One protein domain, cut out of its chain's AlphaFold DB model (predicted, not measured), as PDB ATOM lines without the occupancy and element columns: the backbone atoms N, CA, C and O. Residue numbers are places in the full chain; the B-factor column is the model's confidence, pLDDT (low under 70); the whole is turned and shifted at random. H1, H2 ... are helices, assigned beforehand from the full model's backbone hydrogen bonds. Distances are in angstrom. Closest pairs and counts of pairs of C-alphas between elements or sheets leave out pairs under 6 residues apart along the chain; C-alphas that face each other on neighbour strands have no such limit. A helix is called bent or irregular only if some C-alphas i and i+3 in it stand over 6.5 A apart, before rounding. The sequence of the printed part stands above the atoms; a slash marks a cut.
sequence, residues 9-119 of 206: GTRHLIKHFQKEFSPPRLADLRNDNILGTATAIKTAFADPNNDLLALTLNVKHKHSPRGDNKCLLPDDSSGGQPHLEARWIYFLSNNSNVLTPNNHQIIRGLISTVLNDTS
ATOM      1  N   GLY A   9     174.890 243.696 310.857       65.75
ATOM      2  CA  GLY A   9     175.360 244.958 310.279       65.75
ATOM      3  C   GLY A   9     176.705 245.405 310.844       65.75
ATOM      4  O   GLY A   9     177.640 245.592 310.079       65.75
ATOM      5  N   THR A  10     176.850 245.464 312.170       69.12
ATOM      6  CA  THR A  10     178.106 245.885 312.824       69.12
ATOM      7  C   THR A  10     179.278 244.971 312.476       69.12
ATOM      8  O   THR A  10     180.376 245.436 312.196       69.12
ATOM      9  N   ARG A  11     179.046 243.654 312.389       74.06
ATOM     10  CA  ARG A  11     180.085 242.710 311.940       74.06
ATOM     11  C   ARG A  11     180.483 242.903 310.478       74.06
ATOM     12  O   ARG A  11     181.641 242.686 310.144       74.06
ATOM     13  N   HIS A  12     179.551 243.284 309.605       76.06
ATOM     14  CA  HIS A  12     179.888 243.625 308.217       76.06
ATOM     15  C   HIS A  12     180.643 244.949 308.135       76.06
ATOM     16  O   HIS A  12     181.590 245.046 307.366       76.06
ATOM     17  N   LEU A  13     180.272 245.921 308.968       74.75
ATOM     18  CA  LEU A  13     180.952 247.207 309.094       74.75
ATOM     19  C   LEU A  13     182.417 247.027 309.508       74.75
ATOM     20  O   LEU A  13     183.308 247.532 308.832       74.75
ATOM     21  N   ILE A  14     182.669 246.233 310.549       81.94
ATOM     22  CA  ILE A  14     184.027 245.904 311.005       81.94
ATOM     23  C   ILE A  14     184.827 245.229 309.889       81.94
ATOM     24  O   ILE A  14     185.928 245.667 309.574       81.94
ATOM     25  N   LYS A  15     184.248 244.217 309.231       84.44
ATOM     26  CA  LYS A  15     184.904 243.522 308.113       84.44
ATOM     27  C   LYS A  15     185.223 244.451 306.944       84.44
ATOM     28  O   LYS A  15     186.271 244.305 306.318       84.44
ATOM     29  N   HIS A  16     184.321 245.382 306.633       86.06
ATOM     30  CA  HIS A  16     184.535 246.380 305.589       86.06
ATOM     31  C   HIS A  16     185.720 247.279 305.944       86.06
ATOM     32  O   HIS A  16     186.660 247.382 305.165       86.06
ATOM     33  N   PHE A  17     185.739 247.839 307.155       87.69
ATOM     34  CA  PHE A  17     186.852 248.664 307.620       87.69
ATOM     35  C   PHE A  17     188.185 247.915 307.665       87.69
ATOM     36  O   PHE A  17     189.183 248.440 307.178       87.69
ATOM     37  N   GLN A  18     188.206 246.682 308.179       90.00
ATOM     38  CA  GLN A  18     189.404 245.837 308.168       90.00
ATOM     39  C   GLN A  18     189.944 245.668 306.743       90.00
ATOM     40  O   GLN A  18     191.141 245.799 306.516       90.00
ATOM     41  N   LYS A  19     189.068 245.443 305.756       90.56
ATOM     42  CA  LYS A  19     189.467 245.334 304.348       90.56
ATOM     43  C   LYS A  19     190.043 246.648 303.813       90.56
ATOM     44  O   LYS A  19     191.116 246.629 303.215       90.56
ATOM     45  N   GLU A  20     189.362 247.770 304.030       92.19
ATOM     46  CA  GLU A  20     189.789 249.092 303.543       92.19
ATOM     47  C   GLU A  20     191.105 249.568 304.179       92.19
ATOM     48  O   GLU A  20     191.914 250.218 303.520       92.19
ATOM     49  N   PHE A  21     191.364 249.184 305.430       95.00
ATOM     50  CA  PHE A  21     192.576 249.533 306.173       95.00
ATOM     51  C   PHE A  21     193.603 248.393 306.259       95.00
ATOM     52  O   PHE A  21     194.483 248.412 307.119       95.00
ATOM     53  N   SER A  22     193.537 247.434 305.333       93.62
ATOM     54  CA  SER A  22     194.544 246.383 305.128       93.62
ATOM     55  C   SER A  22     195.296 246.569 303.800       93.62
ATOM     56  O   SER A  22     194.786 247.233 302.892       93.62
ATOM     57  N   PRO A  23     196.505 246.005 303.621       92.31
ATOM     58  CA  PRO A  23     197.171 245.992 302.324       92.31
ATOM     59  C   PRO A  23     196.346 245.231 301.268       92.31
ATOM     60  O   PRO A  23     195.771 244.188 301.572       92.31
ATOM     61  N   PRO A  24     196.301 245.703 300.007       94.00
ATOM     62  CA  PRO A  24     196.986 246.888 299.483       94.00
ATOM     63  C   PRO A  24     196.226 248.209 299.714       94.00
ATOM     64  O   PRO A  24     196.795 249.274 299.499       94.00
ATOM     65  N   ARG A  25     194.969 248.167 300.173       94.88
ATOM     66  CA  ARG A  25     194.082 249.341 300.291       94.88
ATOM     67  C   ARG A  25     194.617 250.416 301.217       94.88
ATOM     68  O   ARG A  25     194.536 251.593 300.885       94.88
ATOM     69  N   LEU A  26     195.267 250.030 302.310       95.50
ATOM     70  CA  LEU A  26     195.928 250.995 303.178       95.50
ATOM     71  C   LEU A  26     196.990 251.816 302.427       95.50
ATOM     72  O   LEU A  26     197.118 253.013 302.663       95.50
ATOM     73  N   ALA A  27     197.744 251.194 301.515       95.38
ATOM     74  CA  ALA A  27     198.734 251.905 300.712       95.38
ATOM     75  C   ALA A  27     198.066 252.880 299.733       95.38
ATOM     76  O   ALA A  27     198.558 253.998 299.583       95.38
ATOM     77  N   ASP A  28     196.933 252.497 299.138       95.12
ATOM     78  CA  ASP A  28     196.118 253.388 298.307       95.12
ATOM     79  C   ASP A  28     195.667 254.617 299.131       95.12
ATOM     80  O   ASP A  28     195.926 255.757 298.754       95.12
ATOM     81  N   LEU A  29     195.100 254.411 300.328       95.69
ATOM     82  CA  LEU A  29     194.629 255.499 301.206       95.69
ATOM     83  C   LEU A  29     195.753 256.435 301.703       95.69
ATOM     84  O   LEU A  29     195.497 257.592 302.042       95.69
ATOM     85  N   ARG A  30     197.001 255.956 301.768       96.38
ATOM     86  CA  ARG A  30     198.174 256.756 302.173       96.38
ATOM     87  C   ARG A  30     198.698 257.665 301.066       96.38
ATOM     88  O   ARG A  30     199.231 258.741 301.361       96.38
ATOM     89  N   ASN A  31     198.618 257.197 299.826       96.00
ATOM     90  CA  ASN A  31     199.365 257.771 298.710       96.00
ATOM     91  C   ASN A  31     198.475 258.467 297.681       96.00
ATOM     92  O   ASN A  31     198.955 259.373 297.000       96.00
ATOM     93  N   ASP A  32     197.196 258.097 297.600       97.06
ATOM     94  CA  ASP A  32     196.293 258.611 296.579       97.06
ATOM     95  C   ASP A  32     195.445 259.792 297.097       97.06
ATOM     96  O   ASP A  32     195.254 260.035 298.299       97.06
ATOM     97  N   ASN A  33     194.924 260.557 296.138       97.38
ATOM     98  CA  ASN A  33     193.975 261.635 296.380       97.38
ATOM     99  C   ASN A  33     192.540 261.105 296.399       97.38
ATOM    100  O   ASN A  33     192.225 260.087 295.778       97.38
ATOM    101  N   ILE A  34     191.645 261.847 297.052       96.88
ATOM    102  CA  ILE A  34     190.205 261.640 296.901       96.88
ATOM    103  C   ILE A  34     189.872 261.801 295.417       96.88
ATOM    104  O   ILE A  34     190.191 262.828 294.808       96.88
ATOM    105  N   LEU A  35     189.232 260.784 294.840       94.88
ATOM    106  CA  LEU A  35     188.948 260.713 293.412       94.88
ATOM    107  C   LEU A  35     188.201 261.966 292.932       94.88
ATOM    108  O   LEU A  35     187.148 262.319 293.464       94.88
ATOM    109  N   GLY A  36     188.743 262.616 291.899       93.19
ATOM    110  CA  GLY A  36     188.197 263.860 291.346       93.19
ATOM    111  C   GLY A  36     188.644 265.133 292.074       93.19
ATOM    112  O   GLY A  36     188.117 266.203 291.786       93.19
ATOM    113  N   THR A  37     189.606 265.044 292.997       95.19
ATOM    114  CA  THR A  37     190.140 266.193 293.745       95.19
ATOM    115  C   THR A  37     191.673 266.156 293.828       95.19
ATOM    116  O   THR A  37     192.303 265.145 293.519       95.19
ATOM    117  N   ALA A  38     192.279 267.259 294.283       95.38
ATOM    118  CA  ALA A  38     193.702 267.327 294.631       95.38
ATOM    119  C   ALA A  38     193.984 267.002 296.113       95.38
ATOM    120  O   ALA A  38     195.136 267.027 296.541       95.38
ATOM    121  N   THR A  39     192.949 266.726 296.911       96.25
ATOM    122  CA  THR A  39     193.083 266.493 298.352       96.25
ATOM    123  C   THR A  39     193.556 265.069 298.609       96.25
ATOM    124  O   THR A  39     192.849 264.114 298.283       96.25
ATOM    125  N   ALA A  40     194.725 264.916 299.235       96.75
ATOM    126  CA  ALA A  40     195.220 263.615 299.674       96.75
ATOM    127  C   ALA A  40     194.278 263.000 300.721       96.75
ATOM    128  O   ALA A  40     193.845 263.688 301.650       96.75
ATOM    129  N   ILE A  41     193.991 261.699 300.611       96.62
ATOM    130  CA  ILE A  41     193.057 261.018 301.525       96.62
ATOM    131  C   ILE A  41     193.540 261.135 302.977       96.62
ATOM    132  O   ILE A  41     192.778 261.555 303.849       96.62
ATOM    133  N   LYS A  42     194.826 260.873 303.238       96.00
ATOM    134  CA  LYS A  42     195.427 261.048 304.573       96.00
ATOM    135  C   LYS A  42     195.273 262.461 305.149       96.00
ATOM    136  O   LYS A  42     195.144 262.605 306.359       96.00
ATOM    137  N   THR A  43     195.248 263.498 304.305       95.88
ATOM    138  CA  THR A  43     195.053 264.888 304.744       95.88
ATOM    139  C   THR A  43     193.608 265.136 305.161       95.88
ATOM    140  O   THR A  43     193.384 265.822 306.152       95.88
ATOM    141  N   ALA A  44     192.631 264.527 304.482       95.94
ATOM    142  CA  ALA A  44     191.231 264.609 304.894       95.94
ATOM    143  C   ALA A  44     191.006 263.988 306.284       95.94
ATOM    144  O   ALA A  44     190.287 264.566 307.095       95.94
ATOM    145  N   PHE A  45     191.669 262.862 306.584       95.94
ATOM    146  CA  PHE A  45     191.661 262.249 307.921       95.94
ATOM    147  C   PHE A  45     192.435 263.060 308.975       95.94
ATOM    148  O   PHE A  45     192.125 262.968 310.162       95.94
ATOM    149  N   ALA A  46     193.432 263.852 308.577       94.75
ATOM    150  CA  ALA A  46     194.177 264.711 309.497       94.75
ATOM    151  C   ALA A  46     193.396 265.974 309.909       94.75
ATOM    152  O   ALA A  46     193.698 266.558 310.948       94.75
ATOM    153  N   ASP A  47     192.398 266.385 309.125       93.31
ATOM    154  CA  ASP A  47     191.572 267.560 309.402       93.31
ATOM    155  C   ASP A  47     190.545 267.272 310.518       93.31
ATOM    156  O   ASP A  47     189.642 266.454 310.323       93.31
ATOM    157  N   PRO A  48     190.634 267.937 311.689       90.44
ATOM    158  CA  PRO A  48     189.700 267.720 312.795       90.44
ATOM    159  C   PRO A  48     188.271 268.196 312.492       90.44
ATOM    160  O   PRO A  48     187.345 267.813 313.208       90.44
ATOM    161  N   ASN A  49     188.075 269.011 311.449       90.81
ATOM    162  CA  ASN A  49     186.746 269.452 311.025       90.81
ATOM    163  C   ASN A  49     185.978 268.355 310.279       90.81
ATOM    164  O   ASN A  49     184.754 268.427 310.178       90.81
ATOM    165  N   ASN A  50     186.677 267.328 309.785       90.00
ATOM    166  CA  ASN A  50     186.051 266.161 309.187       90.00
ATOM    167  C   ASN A  50     185.817 265.100 310.263       90.00
ATOM    168  O   ASN A  50     186.754 264.573 310.867       90.00
ATOM    169  N   ASP A  51     184.556 264.756 310.489       86.69
ATOM    170  CA  ASP A  51     184.202 263.597 311.294       86.69
ATOM    171  C   ASP A  51     184.118 262.325 310.428       86.69
ATOM    172  O   ASP A  51     184.238 262.360 309.198       86.69
ATOM    173  N   LEU A  52     183.926 261.164 311.062       86.69
ATOM    174  CA  LEU A  52     183.847 259.899 310.327       86.69
ATOM    175  C   LEU A  52     182.671 259.837 309.348       86.69
ATOM    176  O   LEU A  52     182.793 259.174 308.317       86.69
ATOM    177  N   LEU A  53     181.550 260.501 309.645       86.94
ATOM    178  CA  LEU A  53     180.399 260.534 308.748       86.94
ATOM    179  C   LEU A  53     180.725 261.328 307.478       86.94
ATOM    180  O   LEU A  53     180.506 260.838 306.369       86.94
ATOM    181  N   ALA A  54     181.309 262.516 307.626       89.88
ATOM    182  CA  ALA A  54     181.754 263.331 306.504       89.88
ATOM    183  C   ALA A  54     182.787 262.584 305.652       89.88
ATOM    184  O   ALA A  54     182.660 262.549 304.426       89.88
ATOM    185  N   LEU A  55     183.768 261.926 306.277       91.88
ATOM    186  CA  LEU A  55     184.771 261.129 305.563       91.88
ATOM    187  C   LEU A  55     184.134 259.953 304.820       91.88
ATOM    188  O   LEU A  55     184.429 259.736 303.649       91.88
ATOM    189  N   THR A  56     183.204 259.247 305.460       89.00
ATOM    190  CA  THR A  56     182.449 258.146 304.848       89.00
ATOM    191  C   THR A  56     181.760 258.571 303.551       89.00
ATOM    192  O   THR A  56     181.782 257.843 302.559       89.00
ATOM    193  N   LEU A  57     181.126 259.745 303.555       88.94
ATOM    194  CA  LEU A  57     180.331 260.221 302.426       88.94
ATOM    195  C   LEU A  57     181.185 260.807 301.293       88.94
ATOM    196  O   LEU A  57     180.743 260.796 300.139       88.94
ATOM    197  N   ASN A  58     182.387 261.302 301.607       91.25
ATOM    198  CA  ASN A  58     183.192 262.106 300.686       91.25
ATOM    199  C   ASN A  58     184.498 261.446 300.226       91.25
ATOM    200  O   ASN A  58     184.993 261.791 299.152       91.25
ATOM    201  N   VAL A  59     185.058 260.489 300.973       94.00
ATOM    202  CA  VAL A  59     186.271 259.775 300.553       94.00
ATOM    203  C   VAL A  59     185.910 258.754 299.475       94.00
ATOM    204  O   VAL A  59     185.309 257.705 299.728       94.00
ATOM    205  N   LYS A  60     186.294 259.091 298.242       95.00
ATOM    206  CA  LYS A  60     186.095 258.280 297.042       95.00
ATOM    207  C   LYS A  60     187.424 257.776 296.509       95.00
ATOM    208  O   LYS A  60     188.388 258.539 296.452       95.00
ATOM    209  N   HIS A  61     187.456 256.530 296.054       95.06
ATOM    210  CA  HIS A  61     188.648 255.937 295.467       95.06
ATOM    211  C   HIS A  61     188.316 254.866 294.419       95.06
ATOM    212  O   HIS A  61     187.351 254.119 294.569       95.06
ATOM    213  N   LYS A  62     189.161 254.759 293.382       91.94
ATOM    214  CA  LYS A  62     189.009 253.864 292.209       91.94
ATOM    215  C   LYS A  62     188.892 252.375 292.545       91.94
ATOM    216  O   LYS A  62     188.526 251.578 291.692       91.94
ATOM    217  N   HIS A  63     189.283 251.980 293.756       90.25
ATOM    218  CA  HIS A  63     189.188 250.589 294.184       90.25
ATOM    219  C   HIS A  63     187.836 250.192 294.751       90.25
ATOM    220  O   HIS A  63     187.610 249.000 294.978       90.25
ATOM    221  N   SER A  64     186.981 251.167 295.054       89.62
ATOM    222  CA  SER A  64     185.633 250.861 295.498       89.62
ATOM    223  C   SER A  64     184.892 250.181 294.343       89.62
ATOM    224  O   SER A  64     184.934 250.681 293.221       89.62
ATOM    225  N   PRO A  65     184.212 249.048 294.583       83.62
ATOM    226  CA  PRO A  65     183.405 248.397 293.554       83.62
ATOM    227  C   PRO A  65     182.121 249.182 293.234       83.62
ATOM    228  O   PRO A  65     181.431 248.863 292.269       83.62
ATOM    229  N   ARG A  66     181.787 250.200 294.039       85.38
ATOM    230  CA  ARG A  66     180.569 250.999 293.902       85.38
ATOM    231  C   ARG A  66     180.673 251.975 292.732       85.38
ATOM    232  O   ARG A  66     181.707 252.606 292.526       85.38
ATOM    233  N   GLY A  67     179.552 252.220 292.053       86.19
ATOM    234  CA  GLY A  67     179.477 253.224 290.981       86.19
ATOM    235  C   GLY A  67     179.766 254.665 291.438       86.19
ATOM    236  O   GLY A  67     180.224 255.481 290.641       86.19
ATOM    237  N   ASP A  68     179.555 254.983 292.721       88.56
ATOM    238  CA  ASP A  68     179.874 256.291 293.319       88.56
ATOM    239  C   ASP A  68     181.304 256.386 293.887       88.56
ATOM    240  O   ASP A  68     181.701 257.442 294.390       88.56
ATOM    241  N   ASN A  69     182.080 255.303 293.775       91.56
ATOM    242  CA  ASN A  69     183.449 255.141 294.256       91.56
ATOM    243  C   ASN A  69     183.662 255.387 295.760       91.56
ATOM    244  O   ASN A  69     184.811 255.494 296.191       91.56
ATOM    245  N   LYS A  70     182.615 255.478 296.590       90.94
ATOM    246  CA  LYS A  70     182.790 255.654 298.042       90.94
ATOM    247  C   LYS A  70     183.434 254.394 298.613       90.94
ATOM    248  O   LYS A  70     182.846 253.320 298.539       90.94
ATOM    249  N   CYS A  71     184.662 254.489 299.112       90.00
ATOM    250  CA  CYS A  71     185.412 253.301 299.538       90.00
ATOM    251  C   CYS A  71     185.189 252.958 301.011       90.00
ATOM    252  O   CYS A  71     185.252 251.798 301.390       90.00
ATOM    253  N   LEU A  72     184.833 253.941 301.837       89.81
ATOM    254  CA  LEU A  72     184.516 253.716 303.249       89.81
ATOM    255  C   LEU A  72     183.081 253.218 303.474       89.81
ATOM    256  O   LEU A  72     182.731 252.897 304.603       89.81
ATOM    257  N   LEU A  73     182.266 253.121 302.418       85.19
ATOM    258  CA  LEU A  73     180.944 252.507 302.472       85.19
ATOM    259  C   LEU A  73     180.973 251.102 301.864       85.19
ATOM    260  O   LEU A  73     181.507 250.935 300.762       85.19
ATOM    261  N   PRO A  74     180.362 250.104 302.528       77.19
ATOM    262  CA  PRO A  74     180.173 248.796 301.926       77.19
ATOM    263  C   PRO A  74     179.260 248.894 300.697       77.19
ATOM    264  O   PRO A  74     178.467 249.825 300.545       77.19
ATOM    265  N   ASP A  75     179.393 247.933 299.791       73.75
ATOM    266  CA  ASP A  75     178.546 247.841 298.607       73.75
ATOM    267  C   ASP A  75     177.259 247.055 298.906       73.75
ATOM    268  O   ASP A  75     177.278 245.827 299.043       73.75
ATOM    269  N   ASP A  76     176.140 247.775 298.972       68.94
ATOM    270  CA  ASP A  76     174.796 247.226 299.189       68.94
ATOM    271  C   ASP A  76     174.254 246.468 297.963       68.94
ATOM    272  O   ASP A  76     173.255 245.755 298.076       68.94
ATOM    273  N   SER A  77     174.890 246.604 296.791       61.59
ATOM    274  CA  SER A  77     174.444 245.959 295.548       61.59
ATOM    275  C   SER A  77     174.836 244.480 295.455       61.59
ATOM    276  O   SER A  77     174.264 243.725 294.663       61.59
ATOM    277  N   SER A  78     175.769 244.031 296.302       57.38
ATOM    278  CA  SER A  78     176.149 242.624 296.398       57.38
ATOM    279  C   SER A  78     175.061 241.833 297.144       57.38
ATOM    280  O   SER A  78     174.831 242.000 298.342       57.38
ATOM    281  N   GLY A  79     174.317 241.008 296.401       53.81
ATOM    282  CA  GLY A  79     173.098 240.349 296.873       53.81
ATOM    283  C   GLY A  79     173.244 239.647 298.229       53.81
ATOM    284  O   GLY A  79     174.078 238.760 298.404       53.81
ATOM    285  N   GLY A  80     172.383 240.024 299.180       58.84
ATOM    286  CA  GLY A  80     172.204 239.314 300.452       58.84
ATOM    287  C   GLY A  80     172.069 240.196 301.696       58.84
ATOM    288  O   GLY A  80     171.759 239.672 302.767       58.84
ATOM    289  N   GLN A  81     172.298 241.509 301.594       64.12
ATOM    290  CA  GLN A  81     172.328 242.408 302.755       64.12
ATOM    291  C   GLN A  81     171.672 243.772 302.456       64.12
ATOM    292  O   GLN A  81     172.368 244.784 302.381       64.12
ATOM    293  N   PRO A  82     170.338 243.839 302.292       66.00
ATOM    294  CA  PRO A  82     169.668 245.116 302.068       66.00
ATOM    295  C   PRO A  82     169.895 246.072 303.257       66.00
ATOM    296  O   PRO A  82     169.847 245.652 304.420       66.00
ATOM    297  N   HIS A  83     170.100 247.360 302.957       72.62
ATOM    298  CA  HIS A  83     170.229 248.469 303.917       72.62
ATOM    299  C   HIS A  83     171.530 248.509 304.746       72.62
ATOM    300  O   HIS A  83     171.521 249.026 305.869       72.62
ATOM    301  N   LEU A  84     172.642 247.967 304.247       74.06
ATOM    302  CA  LEU A  84     173.937 248.069 304.931       74.06
ATOM    303  C   LEU A  84     174.421 249.525 304.999       74.06
ATOM    304  O   LEU A  84     174.811 249.972 306.077       74.06
ATOM    305  N   GLU A  85     174.301 250.284 303.912       78.81
ATOM    306  CA  GLU A  85     174.628 251.709 303.850       78.81
ATOM    307  C   GLU A  85     173.764 252.521 304.817       78.81
ATOM    308  O   GLU A  85     174.278 253.322 305.594       78.81
ATOM    309  N   ALA A  86     172.453 252.276 304.846       77.69
ATOM    310  CA  ALA A  86     171.558 252.983 305.759       77.69
ATOM    311  C   ALA A  86     171.911 252.710 307.231       77.69
ATOM    312  O   ALA A  86     171.923 253.625 308.052       77.69
ATOM    313  N   ARG A  87     172.253 251.461 307.572       74.31
ATOM    314  CA  ARG A  87     172.708 251.092 308.925       74.31
ATOM    315  C   ARG A  87     174.041 251.733 309.275       74.31
ATOM    316  O   ARG A  87     174.234 252.138 310.417       74.31
ATOM    317  N   TRP A  88     174.941 251.822 308.303       75.81
ATOM    318  CA  TRP A  88     176.223 252.488 308.458       75.81
ATOM    319  C   TRP A  88     176.045 253.976 308.758       75.81
ATOM    320  O   TRP A  88     176.555 254.475 309.758       75.81
ATOM    321  N   ILE A  89     175.279 254.675 307.919       79.56
ATOM    322  CA  ILE A  89     175.000 256.102 308.088       79.56
ATOM    323  C   ILE A  89     174.276 256.339 309.412       79.56
ATOM    324  O   ILE A  89     174.630 257.266 310.128       79.56
ATOM    325  N   TYR A  90     173.325 255.478 309.786       76.56
ATOM    326  CA  TYR A  90     172.670 255.550 311.091       76.56
ATOM    327  C   TYR A  90     173.678 255.422 312.240       76.56
ATOM    328  O   TYR A  90     173.648 256.217 313.175       76.56
ATOM    329  N   PHE A  91     174.609 254.471 312.168       73.69
ATOM    330  CA  PHE A  91     175.611 254.269 313.213       73.69
ATOM    331  C   PHE A  91     176.566 255.460 313.386       73.69
ATOM    332  O   PHE A  91     176.978 255.751 314.508       73.69
ATOM    333  N   LEU A  92     176.877 256.152 312.289       76.25
ATOM    334  CA  LEU A  92     177.681 257.374 312.273       76.25
ATOM    335  C   LEU A  92     176.831 258.656 312.333       76.25
ATOM    336  O   LEU A  92     177.339 259.746 312.121       76.25
ATOM    337  N   SER A  93     175.521 258.577 312.532       74.62
ATOM    338  CA  SER A  93     174.690 259.781 312.653       74.62
ATOM    339  C   SER A  93     174.717 260.311 314.086       74.62
ATOM    340  O   SER A  93     175.238 259.656 314.974       74.62
ATOM    341  N   ASN A  94     174.150 261.488 314.348       62.62
ATOM    342  CA  ASN A  94     174.097 262.051 315.701       62.62
ATOM    343  C   ASN A  94     172.758 261.724 316.394       62.62
ATOM    344  O   ASN A  94     171.942 262.607 316.639       62.62
ATOM    345  N   ASN A  95     172.509 260.436 316.640       62.34
ATOM    346  CA  ASN A  95     171.270 259.903 317.223       62.34
ATOM    347  C   ASN A  95     171.491 259.318 318.633       62.34
ATOM    348  O   ASN A  95     172.602 258.988 319.036       62.34
ATOM    349  N   SER A  96     170.423 259.130 319.411       53.12
ATOM    350  CA  SER A  96     170.514 258.372 320.667       53.12
ATOM    351  C   SER A  96     170.885 256.905 320.384       53.12
ATOM    352  O   SER A  96     170.263 256.281 319.525       53.12
ATOM    353  N   ASN A  97     171.837 256.337 321.136       60.78
ATOM    354  CA  ASN A  97     172.346 254.954 321.001       60.78
ATOM    355  C   ASN A  97     173.266 254.670 319.796       60.78
ATOM    356  O   ASN A  97     173.379 253.520 319.369       60.78
ATOM    357  N   VAL A  98     173.944 255.683 319.256       73.06
ATOM    358  CA  VAL A  98     174.912 255.534 318.150       73.06
ATOM    359  C   VAL A  98     176.308 256.015 318.560       73.06
ATOM    360  O   VAL A  98     176.531 256.343 319.730       73.06
ATOM    361  N   LEU A  99     177.278 256.004 317.643       76.44
ATOM    362  CA  LEU A  99     178.630 256.475 317.929       76.44
ATOM    363  C   LEU A  99     178.624 257.976 318.271       76.44
ATOM    364  O   LEU A  99     178.108 258.799 317.525       76.44
ATOM    365  N   THR A 100     179.178 258.340 319.427       81.62
ATOM    366  CA  THR A 100     179.218 259.743 319.854       81.62
ATOM    367  C   THR A 100     180.187 260.555 318.987       81.62
ATOM    368  O   THR A 100     181.215 260.020 318.552       81.62
ATOM    369  N   PRO A 101     179.957 261.871 318.818       83.00
ATOM    370  CA  PRO A 101     180.882 262.742 318.088       83.00
ATOM    371  C   PRO A 101     182.320 262.703 318.626       83.00
ATOM    372  O   PRO A 101     183.277 262.766 317.859       83.00
ATOM    373  N   ASN A 102     182.506 262.535 319.940       86.44
ATOM    374  CA  ASN A 102     183.843 262.383 320.516       86.44
ATOM    375  C   ASN A 102     184.537 261.104 320.020       86.44
ATOM    376  O   ASN A 102     185.699 261.132 319.621       86.44
ATOM    377  N   ASN A 103     183.812 259.986 319.975       86.50
ATOM    378  CA  ASN A 103     184.361 258.727 319.482       86.50
ATOM    379  C   ASN A 103     184.598 258.744 317.962       86.50
ATOM    380  O   ASN A 103     185.551 258.111 317.509       86.50
ATOM    381  N   HIS A 104     183.833 259.532 317.188       86.50
ATOM    382  CA  HIS A 104     184.180 259.822 315.787       86.50
ATOM    383  C   HIS A 104     185.577 260.417 315.697       86.50
ATOM    384  O   HIS A 104     186.413 259.936 314.935       86.50
ATOM    385  N   GLN A 105     185.827 261.456 316.493       89.31
ATOM    386  CA  GLN A 105     187.085 262.185 316.462       89.31
ATOM    387  C   GLN A 105     188.261 261.320 316.920       89.31
ATOM    388  O   GLN A 105     189.319 261.368 316.293       89.31
ATOM    389  N   ILE A 106     188.072 260.479 317.941       92.69
ATOM    390  CA  ILE A 106     189.109 259.541 318.390       92.69
ATOM    391  C   ILE A 106     189.455 258.546 317.276       92.69
ATOM    392  O   ILE A 106     190.620 258.442 316.901       92.69
ATOM    393  N   ILE A 107     188.469 257.853 316.700       93.12
ATOM    394  CA  ILE A 107     188.719 256.854 315.647       93.12
ATOM    395  C   ILE A 107     189.336 257.511 314.405       93.12
ATOM    396  O   ILE A 107     190.306 256.996 313.853       93.12
ATOM    397  N   ARG A 108     188.832 258.678 313.992       94.06
ATOM    398  CA  ARG A 108     189.389 259.474 312.887       94.06
ATOM    399  C   ARG A 108     190.852 259.843 313.144       94.06
ATOM    400  O   ARG A 108     191.683 259.674 312.254       94.06
ATOM    401  N   GLY A 109     191.184 260.284 314.358       95.81
ATOM    402  CA  GLY A 109     192.556 260.587 314.765       95.81
ATOM    403  C   GLY A 109     193.474 259.364 314.730       95.81
ATOM    404  O   GLY A 109     194.577 259.447 314.202       95.81
ATOM    405  N   LEU A 110     192.994 258.216 315.210       96.94
ATOM    406  CA  LEU A 110     193.726 256.949 315.176       96.94
ATOM    407  C   LEU A 110     194.008 256.478 313.740       96.94
ATOM    408  O   LEU A 110     195.139 256.115 313.419       96.94
ATOM    409  N   ILE A 111     193.012 256.558 312.853       96.94
ATOM    410  CA  ILE A 111     193.198 256.273 311.424       96.94
ATOM    411  C   ILE A 111     194.222 257.239 310.822       96.94
ATOM    412  O   ILE A 111     195.134 256.806 310.119       96.94
ATOM    413  N   SER A 112     194.122 258.537 311.125       97.25
ATOM    414  CA  SER A 112     195.092 259.534 310.664       97.25
ATOM    415  C   SER A 112     196.518 259.188 311.095       97.25
ATOM    416  O   SER A 112     197.433 259.292 310.280       97.25
ATOM    417  N   THR A 113     196.730 258.734 312.333       96.81
ATOM    418  CA  THR A 113     198.051 258.279 312.803       96.81
ATOM    419  C   THR A 113     198.599 257.171 311.910       96.81
ATOM    420  O   THR A 113     199.709 257.285 311.401       96.81
ATOM    421  N   VAL A 114     197.800 256.141 311.630       97.44
ATOM    422  CA  VAL A 114     198.219 255.007 310.789       97.44
ATOM    423  C   VAL A 114     198.449 255.416 309.334       97.44
ATOM    424  O   VAL A 114     199.382 254.936 308.688       97.44
ATOM    425  N   LEU A 115     197.637 256.322 308.789       97.19
ATOM    426  CA  LEU A 115     197.836 256.836 307.434       97.19
ATOM    427  C   LEU A 115     199.106 257.695 307.308       97.19
ATOM    428  O   LEU A 115     199.662 257.796 306.216       97.19
ATOM    429  N   ASN A 116     199.590 258.291 308.400       96.50
ATOM    430  CA  ASN A 116     200.801 259.114 308.398       96.50
ATOM    431  C   ASN A 116     202.060 258.376 308.894       96.50
ATOM    432  O   ASN A 116     203.163 258.848 308.635       96.50
ATOM    433  N   ASP A 117     201.922 257.215 309.539       95.69
ATOM    434  CA  ASP A 117     203.031 256.366 309.981       95.69
ATOM    435  C   ASP A 117     203.088 255.062 309.165       95.69
ATOM    436  O   ASP A 117     202.252 254.162 309.294       95.69
ATOM    437  N   THR A 118     204.113 254.943 308.317       93.81
ATOM    438  CA  THR A 118     204.327 253.782 307.442       93.81
ATOM    439  C   THR A 118     204.807 252.530 308.178       93.81
ATOM    440  O   THR A 118     204.907 251.482 307.545       93.81
ATOM    441  N   SER A 119     205.107 252.606 309.481       94.50
ATOM    442  CA  SER A 119     205.457 251.432 310.293       94.50
ATOM    443  C   SER A 119     204.268 250.494 310.518       94.50
ATOM    444  O   SER A 119     204.468 249.298 310.722       94.50
TER     445      SER A 119
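This is residues 9 to 119 of the 206 residues of an uncharacterized protein of Bradyrhizobium erythrophlei (UniProt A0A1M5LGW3). Three short helices, H3, H4 and H5, make a loose, bent row in which each runs opposite ways to the one before; the longest helix, H6, crosses H3 and H4, while H1 meets H5 near its own first residues, and H2 packs on H3 and H6 at the other end. The long link between H4 and H5, residues 59 to 83, passes through the middle of the body and out again, its C-alphas lying 3 to 21 A from the mean of all C-alphas. The printed part has 111 residues, with six named helices, H1 to H6 in chain order, and no named strand; the class is all helix, with 56 residues in the helices. The whole is compact and rounded, with a radius of gyration of the C-alphas of 13.5 A and spans of 34 by 31 by 26 A.

Start at the hub, H6, residues 101 to 116, which touches three other helices. It touches H3, residues 41 to 46, at a steep tilt of 53 degrees, opposite ways; look at the closest C-alphas, those of Phe 45 and Ser 112, 5.2 A apart. With residues 104 to 108 alone it touches H4, residues 52 to 58, at a steep tilt of 64 degrees, the same way, the C-alphas of Leu 52 and His 104 being closest at 5.5 A. With residues 115 to 116 alone it touches H2, residues 25 to 31, about perpendicular at 75 degrees; the closest C-alphas, of Arg 30 and Leu 115, are 5.3 A apart. H2 also touches H3, about perpendicular at 78 degrees, closest at the C-alphas of Arg 30 and Lys 42, 5.6 A apart. H3 and H4 are close but not clearly touching, their closest C-alphas, of Phe 45 and Leu 55, 7.4 A apart, at a shallow tilt of 31 degrees, opposite ways. H4 is close to but not clearly touching H5, residues 84 to 91, with the C-alphas of Leu 53 and Ile 89 closest at 7.0 A. H1, residues 9 to 20, touches H5 with residues 9 to 13 alone, about perpendicular at 80 degrees, closest at the C-alphas of Gly 9 and Leu 84, 6.3 A apart. H1 is apart from H3, H4 and H6. In H1, H2, H3, H4, H5 and H6 every O i to N i+4 pair is within hydrogen-bond range.

Find C-alpha 101 at (180.882, 262.742, 318.088); from there H6 runs 22.4 A to C-alpha 116 at (200.801, 259.114, 308.398). H1 begins at C-alpha 9, at (175.360, 244.958, 310.279), and is 16.5 A long. The shorter helices measure 10.1 A for H2, 8.9 A for H3, 9.9 A for H4 and 10.5 A for H5.

The two C-alphas farthest apart are those of Pro 82 and Ser 119, at 37.3 A. The printed part has no cut, and the link from H4 to H5, 25 residues, is long. Look for low confidence, under 70, at residues 9 to 10, 76 to 82 and 94 to 97; the mean pLDDT of the printed part is 85.9.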